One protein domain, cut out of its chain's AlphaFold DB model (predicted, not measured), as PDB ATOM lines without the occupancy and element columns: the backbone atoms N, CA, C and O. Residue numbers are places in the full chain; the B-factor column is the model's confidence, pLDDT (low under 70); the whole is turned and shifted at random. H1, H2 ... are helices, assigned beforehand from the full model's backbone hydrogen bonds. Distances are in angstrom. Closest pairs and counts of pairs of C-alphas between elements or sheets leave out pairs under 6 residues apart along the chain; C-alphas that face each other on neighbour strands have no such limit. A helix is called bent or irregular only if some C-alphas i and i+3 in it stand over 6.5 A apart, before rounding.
ATOM      1  N   ILE A  89     -42.514  -0.378   2.204       90.62
ATOM      2  CA  ILE A  89     -43.396  -0.450   3.371       90.62
ATOM      3  C   ILE A  89     -44.837  -0.610   2.870       90.62
ATOM      4  O   ILE A  89     -45.534   0.372   2.614       90.62
ATOM      5  N   ASN A  90     -45.265  -1.861   2.714       92.12
ATOM      6  CA  ASN A  90     -46.581  -2.265   2.219       92.12
ATOM      7  C   ASN A  90     -47.175  -3.411   3.068       92.12
ATOM      8  O   ASN A  90     -46.655  -3.750   4.135       92.12
ATOM      9  N   ASP A  91     -48.283  -3.998   2.618       92.62
ATOM     10  CA  ASP A  91     -48.968  -5.070   3.352       92.62
ATOM     11  C   ASP A  91     -48.130  -6.354   3.455       92.62
ATOM     12  O   ASP A  91     -48.164  -7.023   4.485       92.62
ATOM     13  N   GLU A  92     -47.330  -6.678   2.437       89.69
ATOM     14  CA  GLU A  92     -46.418  -7.829   2.475       89.69
ATOM     15  C   GLU A  92     -45.282  -7.613   3.479       89.69
ATOM     16  O   GLU A  92     -44.931  -8.517   4.238       89.69
ATOM     17  N   PHE A  93     -44.752  -6.389   3.566       91.12
ATOM     18  CA  PHE A  93     -43.808  -6.024   4.620       91.12
ATOM     19  C   PHE A  93     -44.418  -6.205   6.016       91.12
ATOM     20  O   PHE A  93     -43.771  -6.770   6.896       91.12
ATOM     21  N   ALA A  94     -45.672  -5.791   6.215       90.88
ATOM     22  CA  ALA A  94     -46.354  -5.949   7.497       90.88
ATOM     23  C   ALA A  94     -46.535  -7.422   7.895       90.88
ATOM     24  O   ALA A  94     -46.239  -7.785   9.036       90.88
ATOM     25  N   LYS A  95     -46.934  -8.282   6.951       90.31
ATOM     26  CA  LYS A  95     -47.067  -9.734   7.173       90.31
ATOM     27  C   LYS A  95     -45.741 -10.405   7.543       90.31
ATOM     28  O   LYS A  95     -45.732 -11.353   8.321       90.31
ATOM     29  N   ASN A  96     -44.615  -9.905   7.032       88.12
ATOM     30  CA  ASN A  96     -43.289 -10.443   7.357       88.12
ATOM     31  C   ASN A  96     -42.814 -10.102   8.781       88.12
ATOM     32  O   ASN A  96     -41.924 -10.774   9.299       88.12
ATOM     33  N   LEU A  97     -43.384  -9.078   9.427       87.25
ATOM     34  CA  LEU A  97     -42.991  -8.644  10.775       87.25
ATOM     35  C   LEU A  97     -43.787  -9.312  11.905       87.25
ATOM     36  O   LEU A  97     -43.462  -9.121  13.076       87.25
ATOM     37  N   GLY A  98     -44.827 -10.084  11.587       81.62
ATOM     38  CA  GLY A  98     -45.639 -10.757  12.594       81.62
ATOM     39  C   GLY A  98     -47.028 -11.130  12.092       81.62
ATOM     40  O   GLY A  98     -47.277 -11.247  10.898       81.62
ATOM     41  N   LYS A  99     -47.965 -11.309  13.023       86.00
ATOM     42  CA  LYS A  99     -49.359 -11.666  12.719       86.00
ATOM     43  C   LYS A  99     -50.192 -10.429  12.347       86.00
ATOM     44  O   LYS A  99     -51.225 -10.183  12.961       86.00
ATOM     45  N   PHE A 100     -49.724  -9.639  11.382       91.56
ATOM     46  CA  PHE A 100     -50.445  -8.473  10.865       91.56
ATOM     47  C   PHE A 100     -51.068  -8.800   9.510       91.56
ATOM     48  O   PHE A 100     -50.398  -9.332   8.630       91.56
ATOM     49  N   GLU A 101     -52.345  -8.468   9.324       88.25
ATOM     50  CA  GLU A 101     -53.041  -8.711   8.053       88.25
ATOM     51  C   GLU A 101     -52.581  -7.753   6.943       88.25
ATOM     52  O   GLU A 101     -52.540  -8.128   5.771       88.25
ATOM     53  N   ASN A 102     -52.238  -6.516   7.316       93.56
ATOM     54  CA  ASN A 102     -51.872  -5.429   6.412       93.56
ATOM     55  C   ASN A 102     -51.083  -4.328   7.151       93.56
ATOM     56  O   ASN A 102     -50.890  -4.367   8.373       93.56
ATOM     57  N   LEU A 103     -50.645  -3.312   6.407       92.31
ATOM     58  CA  LEU A 103     -49.886  -2.180   6.931       92.31
ATOM     59  C   LEU A 103     -50.686  -1.316   7.915       92.31
ATOM     60  O   LEU A 103     -50.091  -0.695   8.798       92.31
ATOM     61  N   ILE A 104     -52.014  -1.255   7.781       94.44
ATOM     62  CA  ILE A 104     -52.875  -0.505   8.705       94.44
ATOM     63  C   ILE A 104     -52.808  -1.150  10.090       94.44
ATOM     64  O   ILE A 104     -52.481  -0.456  11.051       94.44
ATOM     65  N   GLY A 105     -52.986  -2.471  10.177       92.94
ATOM     66  CA  GLY A 105     -52.904  -3.211  11.438       92.94
ATOM     67  C   GLY A 105     -51.532  -3.094  12.112       92.94
ATOM     68  O   GLY A 105     -51.451  -2.884  13.322       92.94
ATOM     69  N   LEU A 106     -50.441  -3.131  11.335       93.69
ATOM     70  CA  LEU A 106     -49.096  -2.871  11.867       93.69
ATOM     71  C   LEU A 106     -48.981  -1.451  12.446       93.69
ATOM     72  O   LEU A 106     -48.484  -1.268  13.558       93.69
ATOM     73  N   LYS A 107     -49.447  -0.433  11.712       93.81
ATOM     74  CA  LYS A 107     -49.405   0.966  12.169       93.81
ATOM     75  C   LYS A 107     -50.253   1.195  13.418       93.81
ATOM     76  O   LYS A 107     -49.838   1.958  14.286       93.81
ATOM     77  N   GLU A 108     -51.417   0.562  13.510       95.06
ATOM     78  CA  GLU A 108     -52.279   0.627  14.691       95.06
ATOM     79  C   GLU A 108     -51.613  -0.015  15.903       95.06
ATOM     80  O   GLU A 108     -51.547   0.616  16.952       95.06
ATOM     81  N   SER A 109     -51.015  -1.198  15.748       93.81
ATOM     82  CA  SER A 109     -50.274  -1.845  16.834       93.81
ATOM     83  C   SER A 109     -49.095  -1.002  17.324       93.81
ATOM     84  O   SER A 109     -48.904  -0.880  18.533       93.81
ATOM     85  N   ILE A 110     -48.329  -0.388  16.415       94.00
ATOM     86  CA  ILE A 110     -47.239   0.528  16.786       94.00
ATOM     87  C   ILE A 110     -47.798   1.748  17.525       94.00
ATOM     88  O   ILE A 110     -47.245   2.156  18.544       94.00
ATOM     89  N   ARG A 111     -48.900   2.328  17.032       96.12
ATOM     90  CA  ARG A 111     -49.541   3.487  17.663       96.12
ATOM     91  C   ARG A 111     -50.010   3.163  19.078       96.12
ATOM     92  O   ARG A 111     -49.718   3.945  19.975       96.12
ATOM     93  N   GLU A 112     -50.693   2.040  19.278       96.19
ATOM     94  CA  GLU A 112     -51.143   1.620  20.608       96.19
ATOM     95  C   GLU A 112     -49.958   1.316  21.527       96.19
ATOM     96  O   GLU A 112     -49.964   1.750  22.674       96.19
ATOM     97  N   GLY A 113     -48.891   0.687  21.022       94.94
ATOM     98  CA  GLY A 113     -47.663   0.472  21.792       94.94
ATOM     99  C   GLY A 113     -47.034   1.782  22.281       94.94
ATOM    100  O   GLY A 113     -46.764   1.930  23.471       94.94
ATOM    101  N   ILE A 114     -46.875   2.765  21.386       96.44
ATOM    102  CA  ILE A 114     -46.351   4.097  21.737       96.44
ATOM    103  C   ILE A 114     -47.293   4.812  22.708       96.44
ATOM    104  O   ILE A 114     -46.838   5.440  23.659       96.44
ATOM    105  N   LYS A 115     -48.608   4.737  22.481       96.44
ATOM    106  CA  LYS A 115     -49.605   5.354  23.356       96.44
ATOM    107  C   LYS A 115     -49.525   4.772  24.767       96.44
ATOM    108  O   LYS A 115     -49.386   5.544  25.706       96.44
ATOM    109  N   MET A 116     -49.523   3.446  24.907       95.25
ATOM    110  CA  MET A 116     -49.376   2.769  26.199       95.25
ATOM    111  C   MET A 116     -48.058   3.141  26.886       95.25
ATOM    112  O   MET A 116     -48.041   3.401  28.086       95.25
ATOM    113  N   GLU A 117     -46.951   3.209  26.140       94.00
ATOM    114  CA  GLU A 117     -45.662   3.656  26.677       94.00
ATOM    115  C   GLU A 117     -45.757   5.086  27.228       94.00
ATOM    116  O   GLU A 117     -45.307   5.353  28.344       94.00
ATOM    117  N   LYS A 118     -46.373   6.002  26.474       95.06
ATOM    118  CA  LYS A 118     -46.527   7.407  26.868       95.06
ATOM    119  C   LYS A 118     -47.481   7.588  28.041       95.06
ATOM    120  O   LYS A 118     -47.168   8.356  28.944       95.06
ATOM    121  N   GLU A 119     -48.600   6.874  28.060       92.19
ATOM    122  CA  GLU A 119     -49.553   6.881  29.174       92.19
ATOM    123  C   GLU A 119     -48.899   6.360  30.460       92.19
ATOM    124  O   GLU A 119     -49.030   6.983  31.513       92.19
ATOM    125  N   ASN A 120     -48.114   5.281  30.367       89.25
ATOM    126  CA  ASN A 120     -47.353   4.762  31.501       89.25
ATOM    127  C   ASN A 120     -46.273   5.747  31.966       89.25
ATOM    128  O   ASN A 120     -46.163   6.001  33.162       89.25
ATOM    129  N   GLN A 121     -45.498   6.336  31.047       90.69
ATOM    130  CA  GLN A 121     -44.488   7.351  31.379       90.69
ATOM    131  C   GLN A 121     -45.113   8.549  32.100       90.69
ATOM    132  O   GLN A 121     -44.589   8.999  33.119       90.69
ATOM    133  N   GLU A 122     -46.244   9.042  31.599       91.88
ATOM    134  CA  GLU A 122     -46.928  10.195  32.173       91.88
ATOM    135  C   GLU A 122     -47.558   9.873  33.532       91.88
ATOM    136  O   GLU A 122     -47.425  10.664  34.464       91.88
ATOM    137  N   SER A 123     -48.162   8.690  33.695       87.75
ATOM    138  CA  SER A 123     -48.649   8.236  35.004       87.75
ATOM    139  C   SER A 123     -47.508   8.153  36.022       87.75
ATOM    140  O   SER A 123     -47.636   8.689  37.119       87.75
ATOM    141  N   GLN A 124     -46.354   7.583  35.658       88.88
ATOM    142  CA  GLN A 124     -45.197   7.523  36.559       88.88
ATOM    143  C   GLN A 124     -44.652   8.915  36.911       88.88
ATOM    144  O   GLN A 124     -44.309   9.166  38.067       88.88
ATOM    145  N   ARG A 125     -44.621   9.844  35.945       91.50
ATOM    146  CA  ARG A 125     -44.224  11.240  36.182       91.50
ATOM    147  C   ARG A 125     -45.162  11.920  37.182       91.50
ATOM    148  O   ARG A 125     -44.690  12.489  38.163       91.50
ATOM    149  N   ILE A 126     -46.476  11.822  36.961       89.75
ATOM    150  CA  ILE A 126     -47.502  12.396  37.844       89.75
ATOM    151  C   ILE A 126     -47.397  11.796  39.251       89.75
ATOM    152  O   ILE A 126     -47.382  12.542  40.228       89.75
ATOM    153  N   ARG A 127     -47.255  10.469  39.371       88.19
ATOM    154  CA  ARG A 127     -47.055   9.792  40.664       88.19
ATOM    155  C   ARG A 127     -45.828  10.316  41.390       88.19
ATOM    156  O   ARG A 127     -45.924  10.639  42.570       88.19
ATOM    157  N   GLY A 128     -44.702  10.433  40.687       88.31
ATOM    158  CA  GLY A 128     -43.474  10.995  41.241       88.31
ATOM    159  C   GLY A 128     -43.679  12.414  41.774       88.31
ATOM    160  O   GLY A 128     -43.277  12.712  42.894       88.31
ATOM    161  N   GLU A 129     -44.369  13.274  41.024       90.12
ATOM    162  CA  GLU A 129     -44.651  14.650  41.451       90.12
ATOM    163  C   GLU A 129     -45.600  14.738  42.648       90.12
ATOM    164  O   GLU A 129     -45.354  15.530  43.561       90.12
ATOM    165  N   ILE A 130     -46.668  13.934  42.664       88.81
ATOM    166  CA  ILE A 130     -47.595  13.840  43.800       88.81
ATOM    167  C   ILE A 130     -46.816  13.453  45.053       88.81
ATOM    168  O   ILE A 130     -46.911  14.116  46.084       88.81
ATOM    169  N   LEU A 131     -46.017  12.396  44.946       85.81
ATOM    170  CA  LEU A 131     -45.230  11.859  46.039       85.81
ATOM    171  C   LEU A 131     -44.202  12.874  46.560       85.81
ATOM    172  O   LEU A 131     -44.156  13.120  47.767       85.81
ATOM    173  N   GLU A 132     -43.423  13.515  45.687       88.31
ATOM    174  CA  GLU A 132     -42.434  14.529  46.089       88.31
ATOM    175  C   GLU A 132     -43.094  15.737  46.783       88.31
ATOM    176  O   GLU A 132     -42.588  16.229  47.799       88.31
ATOM    177  N   ARG A 133     -44.262  16.192  46.304       87.56
ATOM    178  CA  ARG A 133     -45.027  17.269  46.963       87.56
ATOM    179  C   ARG A 133     -45.498  16.851  48.351       87.56
ATOM    180  O   ARG A 133     -45.256  17.567  49.322       87.56
ATOM    181  N   VAL A 134     -46.096  15.665  48.455       84.19
ATOM    182  CA  VAL A 134     -46.567  15.091  49.722       84.19
ATOM    183  C   VAL A 134     -45.415  14.954  50.727       84.19
ATOM    184  O   VAL A 134     -45.570  15.296  51.899       84.19
ATOM    185  N   ILE A 135     -44.231  14.524  50.279       82.50
ATOM    186  CA  ILE A 135     -43.027  14.443  51.117       82.50
ATOM    187  C   ILE A 135     -42.552  15.813  51.595       82.50
ATOM    188  O   ILE A 135     -42.104  15.925  52.739       82.50
ATOM    189  N   THR A 136     -42.580  16.822  50.726       83.19
ATOM    190  CA  THR A 136     -42.050  18.157  51.034       83.19
ATOM    191  C   THR A 136     -42.887  18.844  52.112       83.19
ATOM    192  O   THR A 136     -42.342  19.510  52.990       83.19
ATOM    193  N   GLU A 137     -44.204  18.639  52.096       82.19
ATOM    194  CA  GLU A 137     -45.113  19.184  53.108       82.19
ATOM    195  C   GLU A 137     -45.119  18.363  54.410       82.19
ATOM    196  O   GLU A 137     -45.336  18.905  55.499       82.19
ATOM    197  N   ALA A 138     -44.833  17.062  54.328       79.06
ATOM    198  CA  ALA A 138     -44.761  16.187  55.488       79.06
ATOM    199  C   ALA A 138     -43.460  16.396  56.288       79.06
ATOM    200  O   ALA A 138     -42.362  16.000  55.879       79.06
TER     201      ALA A 138
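This is residues 89 to 138 of the 264 residues of a protein of bacterium (UniProt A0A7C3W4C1). One long helix, H2, makes nearly the whole length of this domain, and a short helix, H1, with the link after it forms a small head at the end where H2 begins. Most of H2 sticks out from that head as a single arm, with residues 110 to 138 standing free. The printed part has 50 residues with two named helices, H1 then H2 along the chain, and no named strand; its class is all helix. It is extended, with a radius of gyration of the C-alphas of 18.5 A, and the C-alphas span 58 by 13 by 13 A, a rod.

H2, residues 103 to 137, is the longest helix, and it touches H1, residues 91 to 96, with residues 103 to 106 alone. The closest C-alphas of the two helices are those of Asp 91 and Leu 103, 4.7 A apart. Their lines stand at a steep tilt of 69 degrees, only just short of about perpendicular, and they run the same way. Their centres are 29.0 A apart. In both H1 and H2 every O i to N i+4 pair is within hydrogen-bond range.

H2 has 35 residues and measures 51.1 A from its first to its last C-alpha. It begins at C-alpha 103, at (-49.886, -2.180, 6.931), and ends at C-alpha 137, at (-45.113, 19.184, 53.108). H1 has 6 residues and measures 8.8 A, beginning at C-alpha 91, at (-48.968, -5.070, 3.352). Neither helix is bent.

The two C-alphas farthest apart are those of Glu 92 and Ala 138, 58.2 A. The printed part runs from residue 89 to residue 138 and has no cut. The link from H1 to H2, with 6 residues between them, is short. The mean pLDDT of the printed part is 90.4, and no printed residue is under 70.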